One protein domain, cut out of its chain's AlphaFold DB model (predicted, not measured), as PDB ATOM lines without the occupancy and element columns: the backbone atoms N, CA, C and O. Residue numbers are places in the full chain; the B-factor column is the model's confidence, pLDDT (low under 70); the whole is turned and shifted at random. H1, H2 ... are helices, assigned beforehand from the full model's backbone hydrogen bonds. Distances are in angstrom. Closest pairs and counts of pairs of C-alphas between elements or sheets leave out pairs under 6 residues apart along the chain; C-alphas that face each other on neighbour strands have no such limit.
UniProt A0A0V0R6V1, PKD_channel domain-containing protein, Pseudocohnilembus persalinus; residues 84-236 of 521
ATOM      1  N   VAL A  84       3.763 -59.994 -21.565       65.88
ATOM      2  CA  VAL A  84       3.757 -58.561 -21.244       65.88
ATOM      3  C   VAL A  84       4.452 -57.711 -22.313       65.88
ATOM      4  O   VAL A  84       3.983 -56.606 -22.608       65.88
ATOM      5  N   ASP A  85       5.504 -58.225 -22.956       73.69
ATOM      6  CA  ASP A  85       6.252 -57.495 -23.991       73.69
ATOM      7  C   ASP A  85       5.357 -57.023 -25.154       73.69
ATOM      8  O   ASP A  85       5.565 -55.941 -25.714       73.69
ATOM      9  N   SER A  86       4.303 -57.782 -25.478       76.06
ATOM     10  CA  SER A  86       3.369 -57.428 -26.555       76.06
ATOM     11  C   SER A  86       2.491 -56.219 -26.208       76.06
ATOM     12  O   SER A  86       2.143 -55.428 -27.089       76.06
ATOM     13  N   TYR A  87       2.166 -56.018 -24.927       84.69
ATOM     14  CA  TYR A  87       1.298 -54.924 -24.480       84.69
ATOM     15  C   TYR A  87       2.057 -53.614 -24.269       84.69
ATOM     16  O   TYR A  87       1.504 -52.540 -24.527       84.69
ATOM     17  N   ILE A  88       3.341 -53.679 -23.892       91.31
ATOM     18  CA  ILE A  88       4.204 -52.490 -23.772       91.31
ATOM     19  C   ILE A  88       4.221 -51.711 -25.091       91.31
ATOM     20  O   ILE A  88       4.094 -50.484 -25.099       91.31
ATOM     21  N   PHE A  89       4.306 -52.419 -26.221       93.19
ATOM     22  CA  PHE A  89       4.283 -51.800 -27.545       93.19
ATOM     23  C   PHE A  89       2.968 -51.055 -27.830       93.19
ATOM     24  O   PHE A  89       2.992 -49.937 -28.352       93.19
ATOM     25  N   ILE A  90       1.822 -51.624 -27.442       94.19
ATOM     26  CA  ILE A  90       0.507 -50.991 -27.623       94.19
ATOM     27  C   ILE A  90       0.423 -49.699 -26.802       94.19
ATOM     28  O   ILE A  90       0.054 -48.653 -27.339       94.19
ATOM     29  N   HIS A  91       0.820 -49.732 -25.528       94.31
ATOM     30  CA  HIS A  91       0.820 -48.536 -24.682       94.31
ATOM     31  C   HIS A  91       1.806 -47.472 -25.174       94.31
ATOM     32  O   HIS A  91       1.479 -46.285 -25.144       94.31
ATOM     33  N   ALA A  92       2.958 -47.869 -25.719       95.75
ATOM     34  CA  ALA A  92       3.888 -46.942 -26.359       95.75
ATOM     35  C   ALA A  92       3.254 -46.237 -27.573       95.75
ATOM     36  O   ALA A  92       3.368 -45.016 -27.698       95.75
ATOM     37  N   ILE A  93       2.523 -46.963 -28.431       96.62
ATOM     38  CA  ILE A  93       1.772 -46.361 -29.546       96.62
ATOM     39  C   ILE A  93       0.723 -45.376 -29.022       96.62
ATOM     40  O   ILE A  93       0.630 -44.256 -29.528       96.62
ATOM     41  N   VAL A  94      -0.051 -45.761 -28.004       96.75
ATOM     42  CA  VAL A  94      -1.083 -44.898 -27.407       96.75
ATOM     43  C   VAL A  94      -0.471 -43.609 -26.860       96.75
ATOM     44  O   VAL A  94      -1.024 -42.533 -27.095       96.75
ATOM     45  N   ILE A  95       0.686 -43.684 -26.198       97.62
ATOM     46  CA  ILE A  95       1.423 -42.507 -25.721       97.62
ATOM     47  C   ILE A  95       1.851 -41.632 -26.900       97.62
ATOM     48  O   ILE A  95       1.585 -40.432 -26.878       97.62
ATOM     49  N   ILE A  96       2.455 -42.203 -27.947       98.12
ATOM     50  CA  ILE A  96       2.901 -41.445 -29.128       98.12
ATOM     51  C   ILE A  96       1.721 -40.716 -29.783       98.12
ATOM     52  O   ILE A  96       1.796 -39.508 -30.021       98.12
ATOM     53  N   LEU A  97       0.611 -41.415 -30.033       98.06
ATOM     54  CA  LEU A  97      -0.591 -40.825 -30.627       98.06
ATOM     55  C   LEU A  97      -1.201 -39.744 -29.728       98.06
ATOM     56  O   LEU A  97      -1.600 -38.686 -30.219       98.06
ATOM     57  N   SER A  98      -1.223 -39.968 -28.413       97.81
ATOM     58  CA  SER A  98      -1.734 -38.992 -27.445       97.81
ATOM     59  C   SER A  98      -0.841 -37.753 -27.358       97.81
ATOM     60  O   SER A  98      -1.357 -36.645 -27.275       97.81
ATOM     61  N   VAL A  99       0.485 -37.898 -27.457       98.44
ATOM     62  CA  VAL A  99       1.437 -36.774 -27.505       98.44
ATOM     63  C   VAL A  99       1.266 -35.963 -28.790       98.44
ATOM     64  O   VAL A  99       1.248 -34.733 -28.734       98.44
ATOM     65  N   ILE A 100       1.085 -36.622 -29.940       98.38
ATOM     66  CA  ILE A 100       0.792 -35.938 -31.211       98.38
ATOM     67  C   ILE A 100      -0.530 -35.168 -31.100       98.38
ATOM     68  O   ILE A 100      -0.582 -33.984 -31.435       98.38
ATOM     69  N   SER A 101      -1.582 -35.813 -30.588       97.44
ATOM     70  CA  SER A 101      -2.886 -35.186 -30.352       97.44
ATOM     71  C   SER A 101      -2.778 -33.978 -29.415       97.44
ATOM     72  O   SER A 101      -3.263 -32.893 -29.737       97.44
ATOM     73  N   LEU A 102      -2.055 -34.121 -28.301       98.06
ATOM     74  CA  LEU A 102      -1.796 -33.058 -27.334       98.06
ATOM     75  C   LEU A 102      -1.072 -31.869 -27.977       98.06
ATOM     76  O   LEU A 102      -1.487 -30.724 -27.797       98.06
ATOM     77  N   TYR A 103      -0.027 -32.128 -28.765       98.50
ATOM     78  CA  TYR A 103       0.704 -31.091 -29.490       98.50
ATOM     79  C   TYR A 103      -0.201 -30.334 -30.472       98.50
ATOM     80  O   TYR A 103      -0.203 -29.100 -30.491       98.50
ATOM     81  N   LEU A 104      -1.007 -31.054 -31.259       97.75
ATOM     82  CA  LEU A 104      -1.959 -30.447 -32.190       97.75
ATOM     83  C   LEU A 104      -3.025 -29.630 -31.447       97.75
ATOM     84  O   LEU A 104      -3.335 -28.512 -31.864       97.75
ATOM     85  N   GLY A 105      -3.534 -30.140 -30.324       96.62
ATOM     86  CA  GLY A 105      -4.480 -29.445 -29.455       96.62
ATOM     87  C   GLY A 105      -3.907 -28.137 -28.914       96.62
ATOM     88  O   GLY A 105      -4.504 -27.077 -29.106       96.62
ATOM     89  N   ILE A 106      -2.710 -28.175 -28.321       97.69
ATOM     90  CA  ILE A 106      -2.017 -26.987 -27.796       97.69
ATOM     91  C   ILE A 106      -1.744 -25.972 -28.913       97.69
ATOM     92  O   ILE A 106      -2.005 -24.782 -28.739       97.69
ATOM     93  N   ASN A 107      -1.269 -26.420 -30.080       97.75
ATOM     94  CA  ASN A 107      -1.044 -25.543 -31.233       97.75
ATOM     95  C   ASN A 107      -2.348 -24.875 -31.702       97.75
ATOM     96  O   ASN A 107      -2.360 -23.699 -32.063       97.75
ATOM     97  N   SER A 108      -3.462 -25.605 -31.660       96.00
ATOM     98  CA  SER A 108      -4.781 -25.083 -32.019       96.00
ATOM     99  C   SER A 108      -5.236 -24.020 -31.019       96.00
ATOM    100  O   SER A 108      -5.600 -22.921 -31.430       96.00
ATOM    101  N   VAL A 109      -5.094 -24.273 -29.714       95.88
ATOM    102  CA  VAL A 109      -5.370 -23.281 -28.659       95.88
ATOM    103  C   VAL A 109      -4.484 -22.041 -28.809       95.88
ATOM    104  O   VAL A 109      -4.973 -20.917 -28.695       95.88
ATOM    105  N   TYR A 110      -3.198 -22.210 -29.127       97.25
ATOM    106  CA  TYR A 110      -2.289 -21.091 -29.377       97.25
ATOM    107  C   TYR A 110      -2.737 -20.235 -30.571       97.25
ATOM    108  O   TYR A 110      -2.778 -19.006 -30.467       97.25
ATOM    109  N   LYS A 111      -3.130 -20.860 -31.690       95.94
ATOM    110  CA  LYS A 111      -3.695 -20.148 -32.849       95.94
ATOM    111  C   LYS A 111      -4.978 -19.403 -32.481       95.94
ATOM    112  O   LYS A 111      -5.120 -18.240 -32.846       95.94
ATOM    113  N   MET A 112      -5.870 -20.030 -31.714       92.69
ATOM    114  CA  MET A 112      -7.109 -19.402 -31.243       92.69
ATOM    115  C   MET A 112      -6.827 -18.191 -30.356       92.69
ATOM    116  O   MET A 112      -7.418 -17.134 -30.557       92.69
ATOM    117  N   TRP A 113      -5.862 -18.292 -29.439       95.25
ATOM    118  CA  TRP A 113      -5.446 -17.157 -28.619       95.25
ATOM    119  C   TRP A 113      -4.836 -16.033 -29.469       95.25
ATOM    120  O   TRP A 113      -5.182 -14.861 -29.298       95.25
ATOM    121  N   LYS A 114      -3.966 -16.358 -30.431       95.69
ATOM    122  CA  LYS A 114      -3.398 -15.360 -31.347       95.69
ATOM    123  C   LYS A 114      -4.497 -14.623 -32.120       95.69
ATOM    124  O   LYS A 114      -4.492 -13.392 -32.143       95.69
ATOM    125  N   ASN A 115      -5.455 -15.360 -32.679       89.56
ATOM    126  CA  ASN A 115      -6.595 -14.792 -33.396       89.56
ATOM    127  C   ASN A 115      -7.460 -13.934 -32.466       89.56
ATOM    128  O   ASN A 115      -7.795 -12.808 -32.813       89.56
ATOM    129  N   TYR A 116      -7.735 -14.395 -31.246       92.50
ATOM    130  CA  TYR A 116      -8.464 -13.624 -30.239       92.50
ATOM    131  C   TYR A 116      -7.789 -12.279 -29.925       92.50
ATOM    132  O   TYR A 116      -8.455 -11.243 -29.918       92.50
ATOM    133  N   LYS A 117      -6.461 -12.256 -29.723       93.19
ATOM    134  CA  LYS A 117      -5.717 -10.999 -29.518       93.19
ATOM    135  C   LYS A 117      -5.802 -10.076 -30.734       93.19
ATOM    136  O   LYS A 117      -5.961  -8.869 -30.567       93.19
ATOM    137  N   MET A 118      -5.717 -10.634 -31.938       90.88
ATOM    138  CA  MET A 118      -5.858  -9.875 -33.179       90.88
ATOM    139  C   MET A 118      -7.264  -9.264 -33.302       90.88
ATOM    140  O   MET A 118      -7.390  -8.066 -33.544       90.88
ATOM    141  N   TYR A 119      -8.323 -10.033 -33.030       86.50
ATOM    142  CA  TYR A 119      -9.700  -9.526 -33.009       86.50
ATOM    143  C   TYR A 119      -9.912  -8.441 -31.960       86.50
ATOM    144  O   TYR A 119     -10.560  -7.432 -32.237       86.50
ATOM    145  N   GLN A 120      -9.311  -8.596 -30.782       89.31
ATOM    146  CA  GLN A 120      -9.342  -7.570 -29.749       89.31
ATOM    147  C   GLN A 120      -8.713  -6.250 -30.235       89.31
ATOM    148  O   GLN A 120      -9.256  -5.180 -29.959       89.31
ATOM    149  N   GLN A 121      -7.604  -6.301 -30.980       91.56
ATOM    150  CA  GLN A 121      -6.955  -5.107 -31.537       91.56
ATOM    151  C   GLN A 121      -7.802  -4.433 -32.620       91.56
ATOM    152  O   GLN A 121      -8.004  -3.220 -32.563       91.56
ATOM    153  N   ILE A 122      -8.346  -5.210 -33.561       88.81
ATOM    154  CA  ILE A 122      -9.229  -4.700 -34.623       88.81
ATOM    155  C   ILE A 122     -10.451  -4.021 -34.011       88.81
ATOM    156  O   ILE A 122     -10.844  -2.936 -34.437       88.81
ATOM    157  N   TYR A 123     -11.027  -4.632 -32.976       86.44
ATOM    158  CA  TYR A 123     -12.157  -4.060 -32.265       86.44
ATOM    159  C   TYR A 123     -11.808  -2.695 -31.657       86.44
ATOM    160  O   TYR A 123     -12.545  -1.726 -31.844       86.44
ATOM    161  N   ILE A 124     -10.665  -2.591 -30.969       87.56
ATOM    162  CA  ILE A 124     -10.199  -1.326 -30.385       87.56
ATOM    163  C   ILE A 124      -9.981  -0.269 -31.479       87.56
ATOM    164  O   ILE A 124     -10.373   0.882 -31.290       87.56
ATOM    165  N   HIS A 125      -9.399  -0.641 -32.623       89.25
ATOM    166  CA  HIS A 125      -9.178   0.278 -33.742       89.25
ATOM    167  C   HIS A 125     -10.497   0.793 -34.327       89.25
ATOM    168  O   HIS A 125     -10.706   2.002 -34.421       89.25
ATOM    169  N   LYS A 126     -11.434  -0.109 -34.631       87.50
ATOM    170  CA  LYS A 126     -12.745   0.251 -35.185       87.50
ATOM    171  C   LYS A 126     -13.553   1.120 -34.220       87.50
ATOM    172  O   LYS A 126     -14.240   2.048 -34.636       87.50
ATOM    173  N   GLN A 127     -13.426   0.882 -32.915       85.38
ATOM    174  CA  GLN A 127     -14.055   1.731 -31.909       85.38
ATOM    175  C   GLN A 127     -13.474   3.157 -31.906       85.38
ATOM    176  O   GLN A 127     -14.223   4.126 -31.759       85.38
ATOM    177  N   LYS A 128     -12.156   3.303 -32.096       88.75
ATOM    178  CA  LYS A 128     -11.510   4.615 -32.259       88.75
ATOM    179  C   LYS A 128     -11.969   5.308 -33.542       88.75
ATOM    180  O   LYS A 128     -12.267   6.496 -33.500       88.75
ATOM    181  N   GLU A 129     -12.096   4.583 -34.651       89.94
ATOM    182  CA  GLU A 129     -12.628   5.132 -35.906       89.94
ATOM    183  C   GLU A 129     -14.063   5.633 -35.756       89.94
ATOM    184  O   GLU A 129     -14.343   6.774 -36.114       89.94
ATOM    185  N   LEU A 130     -14.950   4.850 -35.136       86.38
ATOM    186  CA  LEU A 130     -16.329   5.269 -34.872       86.38
ATOM    187  C   LEU A 130     -16.399   6.498 -33.953       86.38
ATOM    188  O   LEU A 130     -17.237   7.380 -34.155       86.38
ATOM    189  N   ARG A 131     -15.515   6.590 -32.949       87.00
ATOM    190  CA  ARG A 131     -15.400   7.785 -32.100       87.00
ATOM    191  C   ARG A 131     -14.950   8.998 -32.921       87.00
ATOM    192  O   ARG A 131     -15.572  10.052 -32.816       87.00
ATOM    193  N   ASN A 132     -13.951   8.828 -33.786       90.56
ATOM    194  CA  ASN A 132     -13.456   9.875 -34.679       90.56
ATOM    195  C   ASN A 132     -14.518  10.316 -35.699       90.56
ATOM    196  O   ASN A 132     -14.650  11.505 -35.966       90.56
ATOM    197  N   GLU A 133     -15.325   9.402 -36.240       91.88
ATOM    198  CA  GLU A 133     -16.444   9.749 -37.120       91.88
ATOM    199  C   GLU A 133     -17.530  10.544 -36.391       91.88
ATOM    200  O   GLU A 133     -18.016  11.550 -36.916       91.88
ATOM    201  N   LYS A 134     -17.909  10.129 -35.172       90.06
ATOM    202  CA  LYS A 134     -18.859  10.876 -34.330       90.06
ATOM    203  C   LYS A 134     -18.316  12.274 -34.015       90.06
ATOM    204  O   LYS A 134     -19.054  13.252 -34.143       90.06
ATOM    205  N   PHE A 135     -17.030  12.376 -33.687       90.81
ATOM    206  CA  PHE A 135     -16.339  13.645 -33.466       90.81
ATOM    207  C   PHE A 135     -16.345  14.527 -34.724       90.81
ATOM    208  O   PHE A 135     -16.782  15.675 -34.663       90.81
ATOM    209  N   ASN A 136     -15.981  13.985 -35.888       91.88
ATOM    210  CA  ASN A 136     -15.982  14.706 -37.165       91.88
ATOM    211  C   ASN A 136     -17.391  15.173 -37.571       91.88
ATOM    212  O   ASN A 136     -17.558  16.284 -38.081       91.88
ATOM    213  N   LYS A 137     -18.435  14.377 -37.301       93.12
ATOM    214  CA  LYS A 137     -19.839  14.782 -37.500       93.12
ATOM    215  C   LYS A 137     -20.251  15.920 -36.559       93.12
ATOM    216  O   LYS A 137     -20.889  16.872 -37.006       93.12
ATOM    217  N   LYS A 138     -19.867  15.874 -35.277       92.00
ATOM    218  CA  LYS A 138     -20.105  16.984 -34.332       92.00
ATOM    219  C   LYS A 138     -19.351  18.251 -34.752       92.00
ATOM    220  O   LYS A 138     -19.932  19.332 -34.744       92.00
ATOM    221  N   TYR A 139     -18.103  18.110 -35.190       90.50
ATOM    222  CA  TYR A 139     -17.267  19.213 -35.657       90.50
ATOM    223  C   TYR A 139     -17.821  19.880 -36.923       90.50
ATOM    224  O   TYR A 139     -17.963  21.101 -36.977       90.50
ATOM    225  N   THR A 140     -18.226  19.094 -37.923       91.31
ATOM    226  CA  THR A 140     -18.873  19.625 -39.137       91.31
ATOM    227  C   THR A 140     -20.200  20.315 -38.819       91.31
ATOM    228  O   THR A 140     -20.448  21.408 -39.328       91.31
ATOM    229  N   LYS A 141     -21.017  19.761 -37.908       92.94
ATOM    230  CA  LYS A 141     -22.244  20.414 -37.419       92.94
ATOM    231  C   LYS A 141     -21.948  21.754 -36.735       92.94
ATOM    232  O   LYS A 141     -22.590  22.753 -37.062       92.94
ATOM    233  N   PHE A 142     -20.958  21.805 -35.846       91.44
ATOM    234  CA  PHE A 142     -20.521  23.045 -35.198       91.44
ATOM    235  C   PHE A 142     -20.116  24.111 -36.229       91.44
ATOM    236  O   PHE A 142     -20.625  25.232 -36.189       91.44
ATOM    237  N   GLN A 143     -19.302  23.743 -37.225       91.12
ATOM    238  CA  GLN A 143     -18.918  24.654 -38.308       91.12
ATOM    239  C   GLN A 143     -20.125  25.158 -39.113       91.12
ATOM    240  O   GLN A 143     -20.169  26.329 -39.494       91.12
ATOM    241  N   THR A 144     -21.121  24.305 -39.381       92.44
ATOM    242  CA  THR A 144     -22.342  24.736 -40.082       92.44
ATOM    243  C   THR A 144     -23.179  25.716 -39.259       92.44
ATOM    244  O   THR A 144     -23.647  26.708 -39.814       92.44
ATOM    245  N   LEU A 145     -23.301  25.512 -37.943       91.25
ATOM    246  CA  LEU A 145     -24.039  26.414 -37.048       91.25
ATOM    247  C   LEU A 145     -23.338  27.768 -36.870       91.25
ATOM    248  O   LEU A 145     -24.001  28.803 -36.765       91.25
ATOM    249  N   GLN A 146     -22.003  27.783 -36.880       90.31
ATOM    250  CA  GLN A 146     -21.223  29.020 -36.866       90.31
ATOM    251  C   GLN A 146     -21.421  29.809 -38.173       90.31
ATOM    252  O   GLN A 146     -21.652  31.015 -38.141       90.31
ATOM    253  N   LYS A 147     -21.424  29.123 -39.328       90.94
ATOM    254  CA  LYS A 147     -21.697  29.744 -40.640       90.94
ATOM    255  C   LYS A 147     -23.124  30.282 -40.771       90.94
ATOM    256  O   LYS A 147     -23.329  31.262 -41.476       90.94
ATOM    257  N   GLN A 148     -24.098  29.669 -40.099       93.12
ATOM    258  CA  GLN A 148     -25.496  30.119 -40.087       93.12
ATOM    259  C   GLN A 148     -25.756  31.300 -39.131       93.12
ATOM    260  O   GLN A 148     -26.877  31.795 -39.078       93.12
ATOM    261  N   GLY A 149     -24.752  31.758 -38.371       89.62
ATOM    262  CA  GLY A 149     -24.898  32.856 -37.404       89.62
ATOM    263  C   GLY A 149     -25.672  32.481 -36.135       89.62
ATOM    264  O   GLY A 149     -25.898  33.332 -35.281       89.62
ATOM    265  N   THR A 150     -26.065  31.214 -35.988       84.25
ATOM    266  CA  THR A 150     -26.761  30.695 -34.799       84.25
ATOM    267  C   THR A 150     -25.853  30.540 -33.579       84.25
ATOM    268  O   THR A 150     -26.339  30.514 -32.454       84.25
ATOM    269  N   LEU A 151     -24.538  30.448 -33.790       83.50
ATOM    270  CA  LEU A 151     -23.526  30.361 -32.740       83.50
ATOM    271  C   LEU A 151     -22.616  31.591 -32.811       83.50
ATOM    272  O   LEU A 151     -22.199  31.999 -33.896       83.50
ATOM    273  N   SER A 152     -22.320  32.182 -31.649       83.12
ATOM    274  CA  SER A 152     -21.411  33.329 -31.535       83.12
ATOM    275  C   SER A 152     -20.058  33.008 -32.173       83.12
ATOM    276  O   SER A 152     -19.523  31.919 -31.972       83.12
ATOM    277  N   GLN A 153     -19.469  33.962 -32.903       81.25
ATOM    278  CA  GLN A 153     -18.148  33.789 -33.526       81.25
ATOM    279  C   GLN A 153     -17.043  33.458 -32.510       81.25
ATOM    280  O   GLN A 153     -16.045  32.852 -32.888       81.25
ATOM    281  N   ASN A 154     -17.256  33.792 -31.233       85.56
ATOM    282  CA  ASN A 154     -16.314  33.534 -30.145       85.56
ATOM    283  C   ASN A 154     -16.572  32.217 -29.392       85.56
ATOM    284  O   ASN A 154     -15.858  31.935 -28.434       85.56
ATOM    285  N   ALA A 155     -17.583  31.428 -29.771       81.31
ATOM    286  CA  ALA A 155     -17.839  30.145 -29.124       81.31
ATOM    287  C   ALA A 155     -16.703  29.160 -29.438       81.31
ATOM    288  O   ALA A 155     -16.365  28.954 -30.608       81.31
ATOM    289  N   LYS A 156     -16.112  28.548 -28.406       88.69
ATOM    290  CA  LYS A 156     -15.106  27.501 -28.586       88.69
ATOM    291  C   LYS A 156     -15.786  26.160 -28.839       88.69
ATOM    292  O   LYS A 156     -16.850  25.867 -28.302       88.69
ATOM    293  N   PHE A 157     -15.153  25.328 -29.665       84.19
ATOM    294  CA  PHE A 157     -15.641  23.972 -29.930       84.19
ATOM    295  C   PHE A 157     -15.607  23.087 -28.673       84.19
ATOM    296  O   PHE A 157     -16.447  22.207 -28.531       84.19
ATOM    297  N   GLU A 158     -14.676  23.351 -27.751       84.56
ATOM    298  CA  GLU A 158     -14.580  22.685 -26.444       84.56
ATOM    299  C   GLU A 158     -15.852  22.905 -25.616       84.56
ATOM    300  O   GLU A 158     -16.464  21.930 -25.198       84.56
ATOM    301  N   ASP A 159     -16.344  24.145 -25.520       84.38
ATOM    302  CA  ASP A 159     -17.597  24.464 -24.817       84.38
ATOM    303  C   ASP A 159     -18.811  23.756 -25.459       84.38
ATOM    304  O   ASP A 159     -19.756  23.346 -24.783       84.38
ATOM    305  N   PHE A 160     -18.787  23.582 -26.789       82.62
ATOM    306  CA  PHE A 160     -19.814  22.840 -27.527       82.62
ATOM    307  C   PHE A 160     -19.745  21.329 -27.258       82.62
ATOM    308  O   PHE A 160     -20.787  20.681 -27.173       82.62
ATOM    309  N   LEU A 161     -18.543  20.766 -27.099       79.94
ATOM    310  CA  LEU A 161     -18.353  19.371 -26.704       79.94
ATOM    311  C   LEU A 161     -18.753  19.137 -25.243       79.94
ATOM    312  O   LEU A 161     -19.506  18.203 -24.990       79.94
ATOM    313  N   GLU A 162     -18.331  19.999 -24.314       75.06
ATOM    314  CA  GLU A 162     -18.625  19.892 -22.875       75.06
ATOM    315  C   GLU A 162     -20.115  20.022 -22.561       75.06
ATOM    316  O   GLU A 162     -20.615  19.347 -21.662       75.06
ATOM    317  N   SER A 163     -20.860  20.805 -23.350       72.50
ATOM    318  CA  SER A 163     -22.325  20.850 -23.239       72.50
ATOM    319  C   SER A 163     -23.007  19.502 -23.525       72.50
ATOM    320  O   SER A 163     -24.183  19.327 -23.212       72.50
ATOM    321  N   ASP A 164     -22.268  18.551 -24.105       62.34
ATOM    322  CA  ASP A 164     -22.780  17.335 -24.732       62.34
ATOM    323  C   ASP A 164     -22.013  16.062 -24.297       62.34
ATOM    324  O   ASP A 164     -22.316  14.966 -24.778       62.34
ATOM    325  N   SER A 165     -21.007  16.174 -23.420       53.31
ATOM    326  CA  SER A 165     -20.182  15.047 -22.967       53.31
ATOM    327  C   SER A 165     -19.860  15.118 -21.473       53.31
ATOM    328  O   SER A 165     -18.917  15.783 -21.053       53.31
ATOM    329  N   SER A 166     -20.613  14.358 -20.679       46.72
ATOM    330  CA  SER A 166     -20.060  13.726 -19.477       46.72
ATOM    331  C   SER A 166     -19.322  12.456 -19.921       46.72
ATOM    332  O   SER A 166     -19.819  11.741 -20.787       46.72
ATOM    333  N   ASP A 167     -18.147  12.213 -19.343       52.53
ATOM    334  CA  ASP A 167     -17.199  11.108 -19.578       52.53
ATOM    335  C   ASP A 167     -16.155  11.313 -20.694       52.53
ATOM    336  O   ASP A 167     -16.390  11.060 -21.878       52.53
ATOM    337  N   SER A 168     -14.928  11.663 -20.288       45.44
ATOM    338  CA  SER A 168     -13.737  11.582 -21.140       45.44
ATOM    339  C   SER A 168     -12.473  11.230 -20.349       45.44
ATOM    340  O   SER A 168     -12.048  12.007 -19.500       45.44
ATOM    341  N   ASP A 169     -11.837  10.121 -20.734       44.34
ATOM    342  CA  ASP A 169     -10.386   9.915 -20.674       44.34
ATOM    343  C   ASP A 169      -9.930   9.533 -22.096       44.34
ATOM    344  O   ASP A 169     -10.515   8.640 -22.730       44.34
ATOM    345  N   GLU A 170      -8.916  10.221 -22.627       46.53
ATOM    346  CA  GLU A 170      -8.433  10.043 -24.002       46.53
ATOM    347  C   GLU A 170      -6.903   9.918 -24.081       46.53
ATOM    348  O   GLU A 170      -6.161  10.736 -23.544       46.53
ATOM    349  N   GLU A 171      -6.438   8.891 -24.803       40.66
ATOM    350  CA  GLU A 171      -5.028   8.596 -25.078       40.66
ATOM    351  C   GLU A 171      -4.827   8.382 -26.594       40.66
ATOM    352  O   GLU A 171      -5.616   7.701 -27.263       40.66
ATOM    353  N   LYS A 172      -3.768   8.991 -27.146       44.66
ATOM    354  CA  LYS A 172      -3.423   9.016 -28.581       44.66
ATOM    355  C   LYS A 172      -2.786   7.702 -29.039       44.66
ATOM    356  O   LYS A 172      -1.861   7.232 -28.389       44.66
ATOM    357  N   VAL A 173      -3.195   7.162 -30.197       40.91
ATOM    358  CA  VAL A 173      -2.446   6.094 -30.896       40.91
ATOM    359  C   VAL A 173      -2.497   6.261 -32.420       40.91
ATOM    360  O   VAL A 173      -3.523   6.631 -32.989       40.91
ATOM    361  N   GLU A 174      -1.334   5.968 -32.993       41.38
ATOM    362  CA  GLU A 174      -0.840   5.943 -34.372       41.38
ATOM    363  C   GLU A 174      -1.512   4.870 -35.262       41.38
ATOM    364  O   GLU A 174      -2.068   3.895 -34.755       41.38
ATOM    365  N   LYS A 175      -1.509   5.080 -36.588       40.59
ATOM    366  CA  LYS A 175      -2.235   4.275 -37.587       40.59
ATOM    367  C   LYS A 175      -1.282   3.424 -38.428       40.59
ATOM    368  O   LYS A 175      -0.425   3.996 -39.090       40.59
ATOM    369  N   ASP A 176      -1.563   2.125 -38.510       35.69
ATOM    370  CA  ASP A 176      -1.081   1.227 -39.566       35.69
ATOM    371  C   ASP A 176      -2.289   0.536 -40.225       35.69
ATOM    372  O   ASP A 176      -3.168   0.008 -39.541       35.69
ATOM    373  N   GLU A 177      -2.351   0.556 -41.561       39.31
ATOM    374  CA  GLU A 177      -3.402  -0.092 -42.358       39.31
ATOM    375  C   GLU A 177      -3.102  -1.587 -42.559       39.31
ATOM    376  O   GLU A 177      -2.083  -1.958 -43.143       39.31
ATOM    377  N   PHE A 178      -4.022  -2.460 -42.132       40.31
ATOM    378  CA  PHE A 178      -3.944  -3.907 -42.354       40.31
ATOM    379  C   PHE A 178      -5.270  -4.448 -42.915       40.31
ATOM    380  O   PHE A 178      -6.337  -4.226 -42.341       40.31
ATOM    381  N   LYS A 179      -5.208  -5.165 -44.046       39.81
ATOM    382  CA  LYS A 179      -6.356  -5.809 -44.713       39.81
ATOM    383  C   LYS A 179      -6.582  -7.219 -44.161       39.81
ATOM    384  O   LYS A 179      -5.640  -8.001 -44.080       39.81
ATOM    385  N   ILE A 180      -7.830  -7.553 -43.829       45.66
ATOM    386  CA  ILE A 180      -8.238  -8.874 -43.328       45.66
ATOM    387  C   ILE A 180      -9.400  -9.380 -44.168       45.66
ATOM    388  O   ILE A 180     -10.411  -8.697 -44.312       45.66
ATOM    389  N   GLU A 181      -9.250 -10.595 -44.677       46.41
ATOM    390  CA  GLU A 181     -10.204 -11.283 -45.536       46.41
ATOM    391  C   GLU A 181     -10.277 -12.739 -45.039       46.41
ATOM    392  O   GLU A 181      -9.265 -13.438 -45.074       46.41
ATOM    393  N   SER A 182     -11.410 -13.146 -44.437       40.34
ATOM    394  CA  SER A 182     -12.014 -14.502 -44.563       40.34
ATOM    395  C   SER A 182     -13.035 -14.942 -43.489       40.34
ATOM    396  O   SER A 182     -13.698 -15.933 -43.740       40.34
ATOM    397  N   ASP A 183     -13.303 -14.215 -42.391       47.84
ATOM    398  CA  ASP A 183     -14.336 -14.629 -41.395       47.84
ATOM    399  C   ASP A 183     -15.353 -13.513 -41.045       47.84
ATOM    400  O   ASP A 183     -15.722 -13.290 -39.889       47.84
ATOM    401  N   SER A 184     -15.798 -12.748 -42.046       55.12
ATOM    402  CA  SER A 184     -16.537 -11.491 -41.842       55.12
ATOM    403  C   SER A 184     -17.914 -11.639 -41.183       55.12
ATOM    404  O   SER A 184     -18.270 -10.779 -40.389       55.12
ATOM    405  N   GLU A 185     -18.681 -12.706 -41.418       53.94
ATOM    406  CA  GLU A 185     -20.090 -12.763 -40.975       53.94
ATOM    407  C   GLU A 185     -20.292 -12.888 -39.454       53.94
ATOM    408  O   GLU A 185     -21.223 -12.305 -38.890       53.94
ATOM    409  N   GLN A 186     -19.463 -13.673 -38.756       57.81
ATOM    410  CA  GLN A 186     -19.559 -13.767 -37.290       57.81
ATOM    411  C   GLN A 186     -19.046 -12.483 -36.637       57.81
ATOM    412  O   GLN A 186     -19.630 -11.984 -35.675       57.81
ATOM    413  N   ILE A 187     -17.991 -11.915 -37.218       57.09
ATOM    414  CA  ILE A 187     -17.380 -10.658 -36.801       57.09
ATOM    415  C   ILE A 187     -18.360  -9.491 -36.992       57.09
ATOM    416  O   ILE A 187     -18.481  -8.638 -36.118       57.09
ATOM    417  N   GLU A 188     -19.109  -9.470 -38.090       62.00
ATOM    418  CA  GLU A 188     -20.094  -8.435 -38.401       62.00
ATOM    419  C   GLU A 188     -21.305  -8.499 -37.464       62.00
ATOM    420  O   GLU A 188     -21.756  -7.461 -36.982       62.00
ATOM    421  N   ARG A 189     -21.747  -9.705 -37.077       60.41
ATOM    422  CA  ARG A 189     -22.752  -9.885 -36.013       60.41
ATOM    423  C   ARG A 189     -22.273  -9.393 -34.649       60.41
ATOM    424  O   ARG A 189     -23.050  -8.783 -33.918       60.41
ATOM    425  N   ILE A 190     -21.002  -9.611 -34.310       58.84
ATOM    426  CA  ILE A 190     -20.412  -9.089 -33.068       58.84
ATOM    427  C   ILE A 190     -20.270  -7.559 -33.141       58.84
ATOM    428  O   ILE A 190     -20.518  -6.879 -32.148       58.84
ATOM    429  N   PHE A 191     -19.944  -6.998 -34.310       61.06
ATOM    430  CA  PHE A 191     -19.859  -5.549 -34.516       61.06
ATOM    431  C   PHE A 191     -21.214  -4.836 -34.574       61.06
ATOM    432  O   PHE A 191     -21.260  -3.642 -34.290       61.06
ATOM    433  N   GLN A 192     -22.305  -5.526 -34.919       59.31
ATOM    434  CA  GLN A 192     -23.653  -4.951 -34.861       59.31
ATOM    435  C   GLN A 192     -24.109  -4.651 -33.427       59.31
ATOM    436  O   GLN A 192     -24.959  -3.785 -33.222       59.31
ATOM    437  N   TYR A 193     -23.530  -5.312 -32.424       57.97
ATOM    438  CA  TYR A 193     -23.750  -4.956 -31.030       57.97
ATOM    439  C   TYR A 193     -22.796  -3.822 -30.626       57.97
ATOM    440  O   TYR A 193     -21.617  -4.049 -30.371       57.97
ATOM    441  N   ASP A 194     -23.328  -2.602 -30.487       58.06
ATOM    442  CA  ASP A 194     -22.630  -1.367 -30.049       58.06
ATOM    443  C   ASP A 194     -22.107  -1.427 -28.587       58.06
ATOM    444  O   ASP A 194     -21.840  -0.410 -27.948       58.06
ATOM    445  N   LYS A 195     -21.978  -2.628 -28.006       66.94
ATOM    446  CA  LYS A 195     -21.405  -2.829 -26.675       66.94
ATOM    447  C   LYS A 195     -19.893  -2.887 -26.774       66.94
ATOM    448  O   LYS A 195     -19.345  -3.698 -27.518       66.94
ATOM    449  N   THR A 196     -19.225  -2.074 -25.962       72.00
ATOM    450  CA  THR A 196     -17.773  -2.076 -25.760       72.00
ATOM    451  C   THR A 196     -17.283  -3.495 -25.473       72.00
ATOM    452  O   THR A 196     -17.795  -4.140 -24.566       72.00
ATOM    453  N   PHE A 197     -16.236  -3.980 -26.147       73.31
ATOM    454  CA  PHE A 197     -15.656  -5.316 -25.899       73.31
ATOM    455  C   PHE A 197     -15.279  -5.554 -24.424       73.31
ATOM    456  O   PHE A 197     -15.309  -6.677 -23.922       73.31
ATOM    457  N   LYS A 198     -14.971  -4.478 -23.686       76.12
ATOM    458  CA  LYS A 198     -14.758  -4.516 -22.230       76.12
ATOM    459  C   LYS A 198     -16.007  -4.942 -21.443       76.12
ATOM    460  O   LYS A 198     -15.853  -5.572 -20.405       76.12
ATOM    461  N   GLN A 199     -17.199  -4.632 -21.945       82.50
ATOM    462  CA  GLN A 199     -18.496  -4.959 -21.349       82.50
ATOM    463  C   GLN A 199     -19.043  -6.329 -21.781       82.50
ATOM    464  O   GLN A 199     -20.069  -6.750 -21.251       82.50
ATOM    465  N   LEU A 200     -18.391  -7.027 -22.721       78.94
ATOM    466  CA  LEU A 200     -18.756  -8.410 -23.044       78.94
ATOM    467  C   LEU A 200     -18.569  -9.283 -21.803       78.94
ATOM    468  O   LEU A 200     -17.515  -9.229 -21.148       78.94
ATOM    469  N   SER A 201     -19.591 -10.089 -21.507       81.50
ATOM    470  CA  SER A 201     -19.551 -11.046 -20.410       81.50
ATOM    471  C   SER A 201     -18.373 -11.999 -20.610       81.50
ATOM    472  O   SER A 201     -17.961 -12.286 -21.737       81.50
ATOM    473  N   THR A 202     -17.813 -12.518 -19.520       81.12
ATOM    474  CA  THR A 202     -16.795 -13.575 -19.598       81.12
ATOM    475  C   THR A 202     -17.307 -14.787 -20.381       81.12
ATOM    476  O   THR A 202     -16.527 -15.401 -21.103       81.12
ATOM    477  N   SER A 203     -18.612 -15.065 -20.334       74.81
ATOM    478  CA  SER A 203     -19.264 -16.100 -21.145       74.81
ATOM    479  C   SER A 203     -19.149 -15.838 -22.649       74.81
ATOM    480  O   SER A 203     -18.813 -16.755 -23.391       74.81
ATOM    481  N   ASP A 204     -19.328 -14.592 -23.099       80.00
ATOM    482  CA  ASP A 204     -19.221 -14.237 -24.524       80.00
ATOM    483  C   ASP A 204     -17.771 -14.337 -25.012       80.00
ATOM    484  O   ASP A 204     -17.500 -14.717 -26.148       80.00
ATOM    485  N   LYS A 205     -16.812 -14.050 -24.123       83.94
ATOM    486  CA  LYS A 205     -15.383 -14.242 -24.399       83.94
ATOM    487  C   LYS A 205     -15.012 -15.724 -24.490       83.94
ATOM    488  O   LYS A 205     -14.089 -16.060 -25.228       83.94
ATOM    489  N   MET A 206     -15.722 -16.606 -23.782       80.88
ATOM    490  CA  MET A 206     -15.501 -18.053 -23.863       80.88
ATOM    491  C   MET A 206     -15.992 -18.672 -25.176       80.88
ATOM    492  O   MET A 206     -15.478 -19.718 -25.546       80.88
ATOM    493  N   ILE A 207     -16.870 -18.006 -25.936       81.25
ATOM    494  CA  ILE A 207     -17.305 -18.469 -27.272       81.25
ATOM    495  C   ILE A 207     -16.118 -18.579 -28.245       81.25
ATOM    496  O   ILE A 207     -16.103 -19.442 -29.118       81.25
ATOM    497  N   PHE A 208     -15.084 -17.747 -28.072       82.75
ATOM    498  CA  PHE A 208     -13.866 -17.823 -28.884       82.75
ATOM    499  C   PHE A 208     -13.004 -19.050 -28.573       82.75
ATOM    500  O   PHE A 208     -12.076 -19.326 -29.330       82.75
ATOM    501  N   PHE A 209     -13.273 -19.765 -27.478       88.44
ATOM    502  CA  PHE A 209     -12.552 -20.965 -27.076       88.44
ATOM    503  C   PHE A 209     -13.402 -22.200 -27.368       88.44
ATOM    504  O   PHE A 209     -14.479 -22.390 -26.813       88.44
ATOM    505  N   ASN A 210     -12.898 -23.076 -28.236       90.81
ATOM    506  CA  ASN A 210     -13.574 -24.321 -28.562       90.81
ATOM    507  C   ASN A 210     -13.373 -25.301 -27.400       90.81
ATOM    508  O   ASN A 210     -12.295 -25.886 -27.248       90.81
ATOM    509  N   LEU A 211     -14.415 -25.464 -26.581       90.62
ATOM    510  CA  LEU A 211     -14.407 -26.328 -25.400       90.62
ATOM    511  C   LEU A 211     -13.997 -27.772 -25.736       90.62
ATOM    512  O   LEU A 211     -13.289 -28.401 -24.954       90.62
ATOM    513  N   TRP A 212     -14.350 -28.272 -26.923       94.38
ATOM    514  CA  TRP A 212     -13.999 -29.622 -27.371       94.38
ATOM    515  C   TRP A 212     -12.490 -29.836 -27.503       94.38
ATOM    516  O   TRP A 212     -11.999 -30.914 -27.178       94.38
ATOM    517  N   ILE A 213     -11.734 -28.809 -27.906       95.31
ATOM    518  CA  ILE A 213     -10.266 -28.892 -27.990       95.31
ATOM    519  C   ILE A 213      -9.659 -28.991 -26.588       95.31
ATOM    520  O   ILE A 213      -8.713 -29.747 -26.379       95.31
ATOM    521  N   ILE A 214     -10.221 -28.271 -25.613       95.38
ATOM    522  CA  ILE A 214      -9.771 -28.322 -24.214       95.38
ATOM    523  C   ILE A 214     -10.047 -29.709 -23.621       95.38
ATOM    524  O   ILE A 214      -9.159 -30.299 -23.007       95.38
ATOM    525  N   ILE A 215     -11.245 -30.256 -23.857       95.69
ATOM    526  CA  ILE A 215     -11.602 -31.630 -23.471       95.69
ATOM    527  C   ILE A 215     -10.657 -32.637 -24.152       95.69
ATOM    528  O   ILE A 215     -10.183 -33.564 -23.500       95.69
ATOM    529  N   GLY A 216     -10.301 -32.410 -25.424       97.12
ATOM    530  CA  GLY A 216      -9.295 -33.174 -26.174       97.12
ATOM    531  C   GLY A 216      -7.920 -33.206 -25.530       97.12
ATOM    532  O   GLY A 216      -7.346 -34.278 -25.343       97.12
ATOM    533  N   ILE A 217      -7.415 -32.038 -25.142       97.75
ATOM    534  CA  ILE A 217      -6.141 -31.901 -24.433       97.75
ATOM    535  C   ILE A 217      -6.183 -32.660 -23.102       97.75
ATOM    536  O   ILE A 217      -5.252 -33.403 -22.795       97.75
ATOM    537  N   LEU A 218      -7.265 -32.515 -22.330       97.25
ATOM    538  CA  LEU A 218      -7.420 -33.196 -21.044       97.25
ATOM    539  C   LEU A 218      -7.473 -34.721 -21.207       97.25
ATOM    540  O   LEU A 218      -6.775 -35.434 -20.488       97.25
ATOM    541  N   GLY A 219      -8.247 -35.218 -22.176       97.31
ATOM    542  CA  GLY A 219      -8.321 -36.644 -22.494       97.31
ATOM    543  C   GLY A 219      -6.960 -37.220 -22.888       97.31
ATOM    544  O   GLY A 219      -6.561 -38.257 -22.365       97.31
ATOM    545  N   ALA A 220      -6.200 -36.511 -23.729       98.00
ATOM    546  CA  ALA A 220      -4.852 -36.922 -24.119       98.00
ATOM    547  C   ALA A 220      -3.878 -36.965 -22.926       98.00
ATOM    548  O   ALA A 220      -3.091 -37.903 -22.817       98.00
ATOM    549  N   LEU A 221      -3.945 -35.995 -22.005       98.12
ATOM    550  CA  LEU A 221      -3.122 -35.993 -20.790       98.12
ATOM    551  C   LEU A 221      -3.439 -37.188 -19.883       98.12
ATOM    552  O   LEU A 221      -2.521 -37.879 -19.446       98.12
ATOM    553  N   ILE A 222      -4.725 -37.458 -19.643       98.00
ATOM    554  CA  ILE A 222      -5.174 -38.603 -18.836       98.00
ATOM    555  C   ILE A 222      -4.724 -39.920 -19.479       98.00
ATOM    556  O   ILE A 222      -4.223 -40.799 -18.782       98.00
ATOM    557  N   GLN A 223      -4.813 -40.037 -20.809       97.75
ATOM    558  CA  GLN A 223      -4.387 -41.237 -21.530       97.75
ATOM    559  C   GLN A 223      -2.870 -41.471 -21.442       97.75
ATOM    560  O   GLN A 223      -2.436 -42.617 -21.291       97.75
ATOM    561  N   ILE A 224      -2.060 -40.404 -21.508       97.88
ATOM    562  CA  ILE A 224      -0.599 -40.479 -21.327       97.88
ATOM    563  C   ILE A 224      -0.270 -40.933 -19.905       97.88
ATOM    564  O   ILE A 224       0.533 -41.847 -19.742       97.88
ATOM    565  N   ILE A 225      -0.903 -40.331 -18.890       96.94
ATOM    566  CA  ILE A 225      -0.686 -40.687 -17.480       96.94
ATOM    567  C   ILE A 225      -1.067 -42.149 -17.237       96.94
ATOM    568  O   ILE A 225      -0.256 -42.898 -16.703       96.94
ATOM    569  N   GLY A 226      -2.253 -42.574 -17.682       95.81
ATOM    570  CA  GLY A 226      -2.714 -43.951 -17.510       95.81
ATOM    571  C   GLY A 226      -1.819 -44.963 -18.225       95.81
ATOM    572  O   GLY A 226      -1.435 -45.965 -17.635       95.81
ATOM    573  N   SER A 227      -1.405 -44.677 -19.464       95.62
ATOM    574  CA  SER A 227      -0.508 -45.566 -20.222       95.62
ATOM    575  C   SER A 227       0.896 -45.637 -19.614       95.62
ATOM    576  O   SER A 227       1.515 -46.697 -19.623       95.62
ATOM    577  N   LEU A 228       1.399 -44.527 -19.064       95.19
ATOM    578  CA  LEU A 228       2.680 -44.506 -18.362       95.19
ATOM    579  C   LEU A 228       2.608 -45.295 -17.052       95.19
ATOM    580  O   LEU A 228       3.541 -46.032 -16.754       95.19
ATOM    581  N   GLN A 229       1.503 -45.176 -16.307       93.75
ATOM    582  CA  GLN A 229       1.255 -45.990 -15.116       93.75
ATOM    583  C   GLN A 229       1.286 -47.481 -15.454       93.75
ATOM    584  O   GLN A 229       2.006 -48.198 -14.776       93.75
ATOM    585  N   ILE A 230       0.653 -47.908 -16.557       91.88
ATOM    586  CA  ILE A 230       0.706 -49.312 -17.004       91.88
ATOM    587  C   ILE A 230       2.149 -49.763 -17.226       91.88
ATOM    588  O   ILE A 230       2.550 -50.813 -16.749       91.88
ATOM    589  N   ILE A 231       2.963 -48.969 -17.923       92.00
ATOM    590  CA  ILE A 231       4.363 -49.338 -18.185       92.00
ATOM    591  C   ILE A 231       5.183 -49.396 -16.881       92.00
ATOM    592  O   ILE A 231       6.051 -50.255 -16.730       92.00
ATOM    593  N   VAL A 232       4.924 -48.493 -15.931       91.19
ATOM    594  CA  VAL A 232       5.587 -48.499 -14.617       91.19
ATOM    595  C   VAL A 232       5.164 -49.715 -13.791       91.19
ATOM    596  O   VAL A 232       6.019 -50.368 -13.204       91.19
ATOM    597  N   ASP A 233       3.880 -50.054 -13.782       87.50
ATOM    598  CA  ASP A 233       3.312 -51.222 -13.098       87.50
ATOM    599  C   ASP A 233       3.865 -52.528 -13.685       87.50
ATOM    600  O   ASP A 233       4.314 -53.415 -12.972       87.50
ATOM    601  N   LEU A 234       4.016 -52.589 -15.010       85.12
ATOM    602  CA  LEU A 234       4.689 -53.707 -15.662       85.12
ATOM    603  C   LEU A 234       6.167 -53.812 -15.276       85.12
ATOM    604  O   LEU A 234       6.711 -54.904 -15.332       85.12
ATOM    605  N   THR A 235       6.833 -52.714 -14.899       83.50
ATOM    606  CA  THR A 235       8.267 -52.706 -14.550       83.50
ATOM    607  C   THR A 235       8.552 -52.785 -13.053       83.50
ATOM    608  O   THR A 235       9.691 -53.051 -12.662       83.50
ATOM    609  N   THR A 236       7.546 -52.566 -12.206       81.38
ATOM    610  CA  THR A 236       7.701 -52.472 -10.755       81.38
ATOM    611  C   THR A 236       6.610 -53.269 -10.044       81.38
ATOM    612  O   THR A 236       5.461 -53.200 -10.444       81.38
TER     613      THR A 236
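AT A GLANCE: This is residues 84 to 236 of the 521 residues of the protein "PKD_channel domain-containing protein" of Pseudocohnilembus persalinus (UniProt A0A0V0R6V1). One very long helix, H1, is the axis of a rod; H5 folds back along its first part, and the chain between, with short H2, H3 and H4, winds loosely round H1. The 153 printed residues hold five named helices, H1 to H5 in order, and no named strand: all helix. The whole is extended, radius of gyration of the C-alphas 27.9 A, spanning 97 by 30 by 26 A.

IN THESE COORDINATES: H1, residues 84 to 147, 93.9 A long, begins at C-alpha (3.757, -58.561, -21.244). H5, residues 211 to 235, 36.4 A, ends at (8.267, -52.706, -14.550). H2 is 157 to 162, H3 184 to 192, H4 202 to 206.

HOW THE PARTS SIT: H1 touches H5 with residues 84 to 109 alone, opposite ways at a shallow tilt of 23 degrees; the closest C-alphas, Ser 98 and Ala 220, are 5.0 A apart. H1 only just touches H2, with 3 pairs of C-alphas within 8 A, the closest Phe 142 and Phe 157, 7.2 A. H3 is near H1; H4 touches no helix. O i to N i+4 pairs are within hydrogen-bond range throughout H2 to H5, and 58 of 60 in H1.

THE WHOLE: The printed part has no cut. The H2 to H3 link is long. Residues 84 and 164 to 195 have pLDDT under 70.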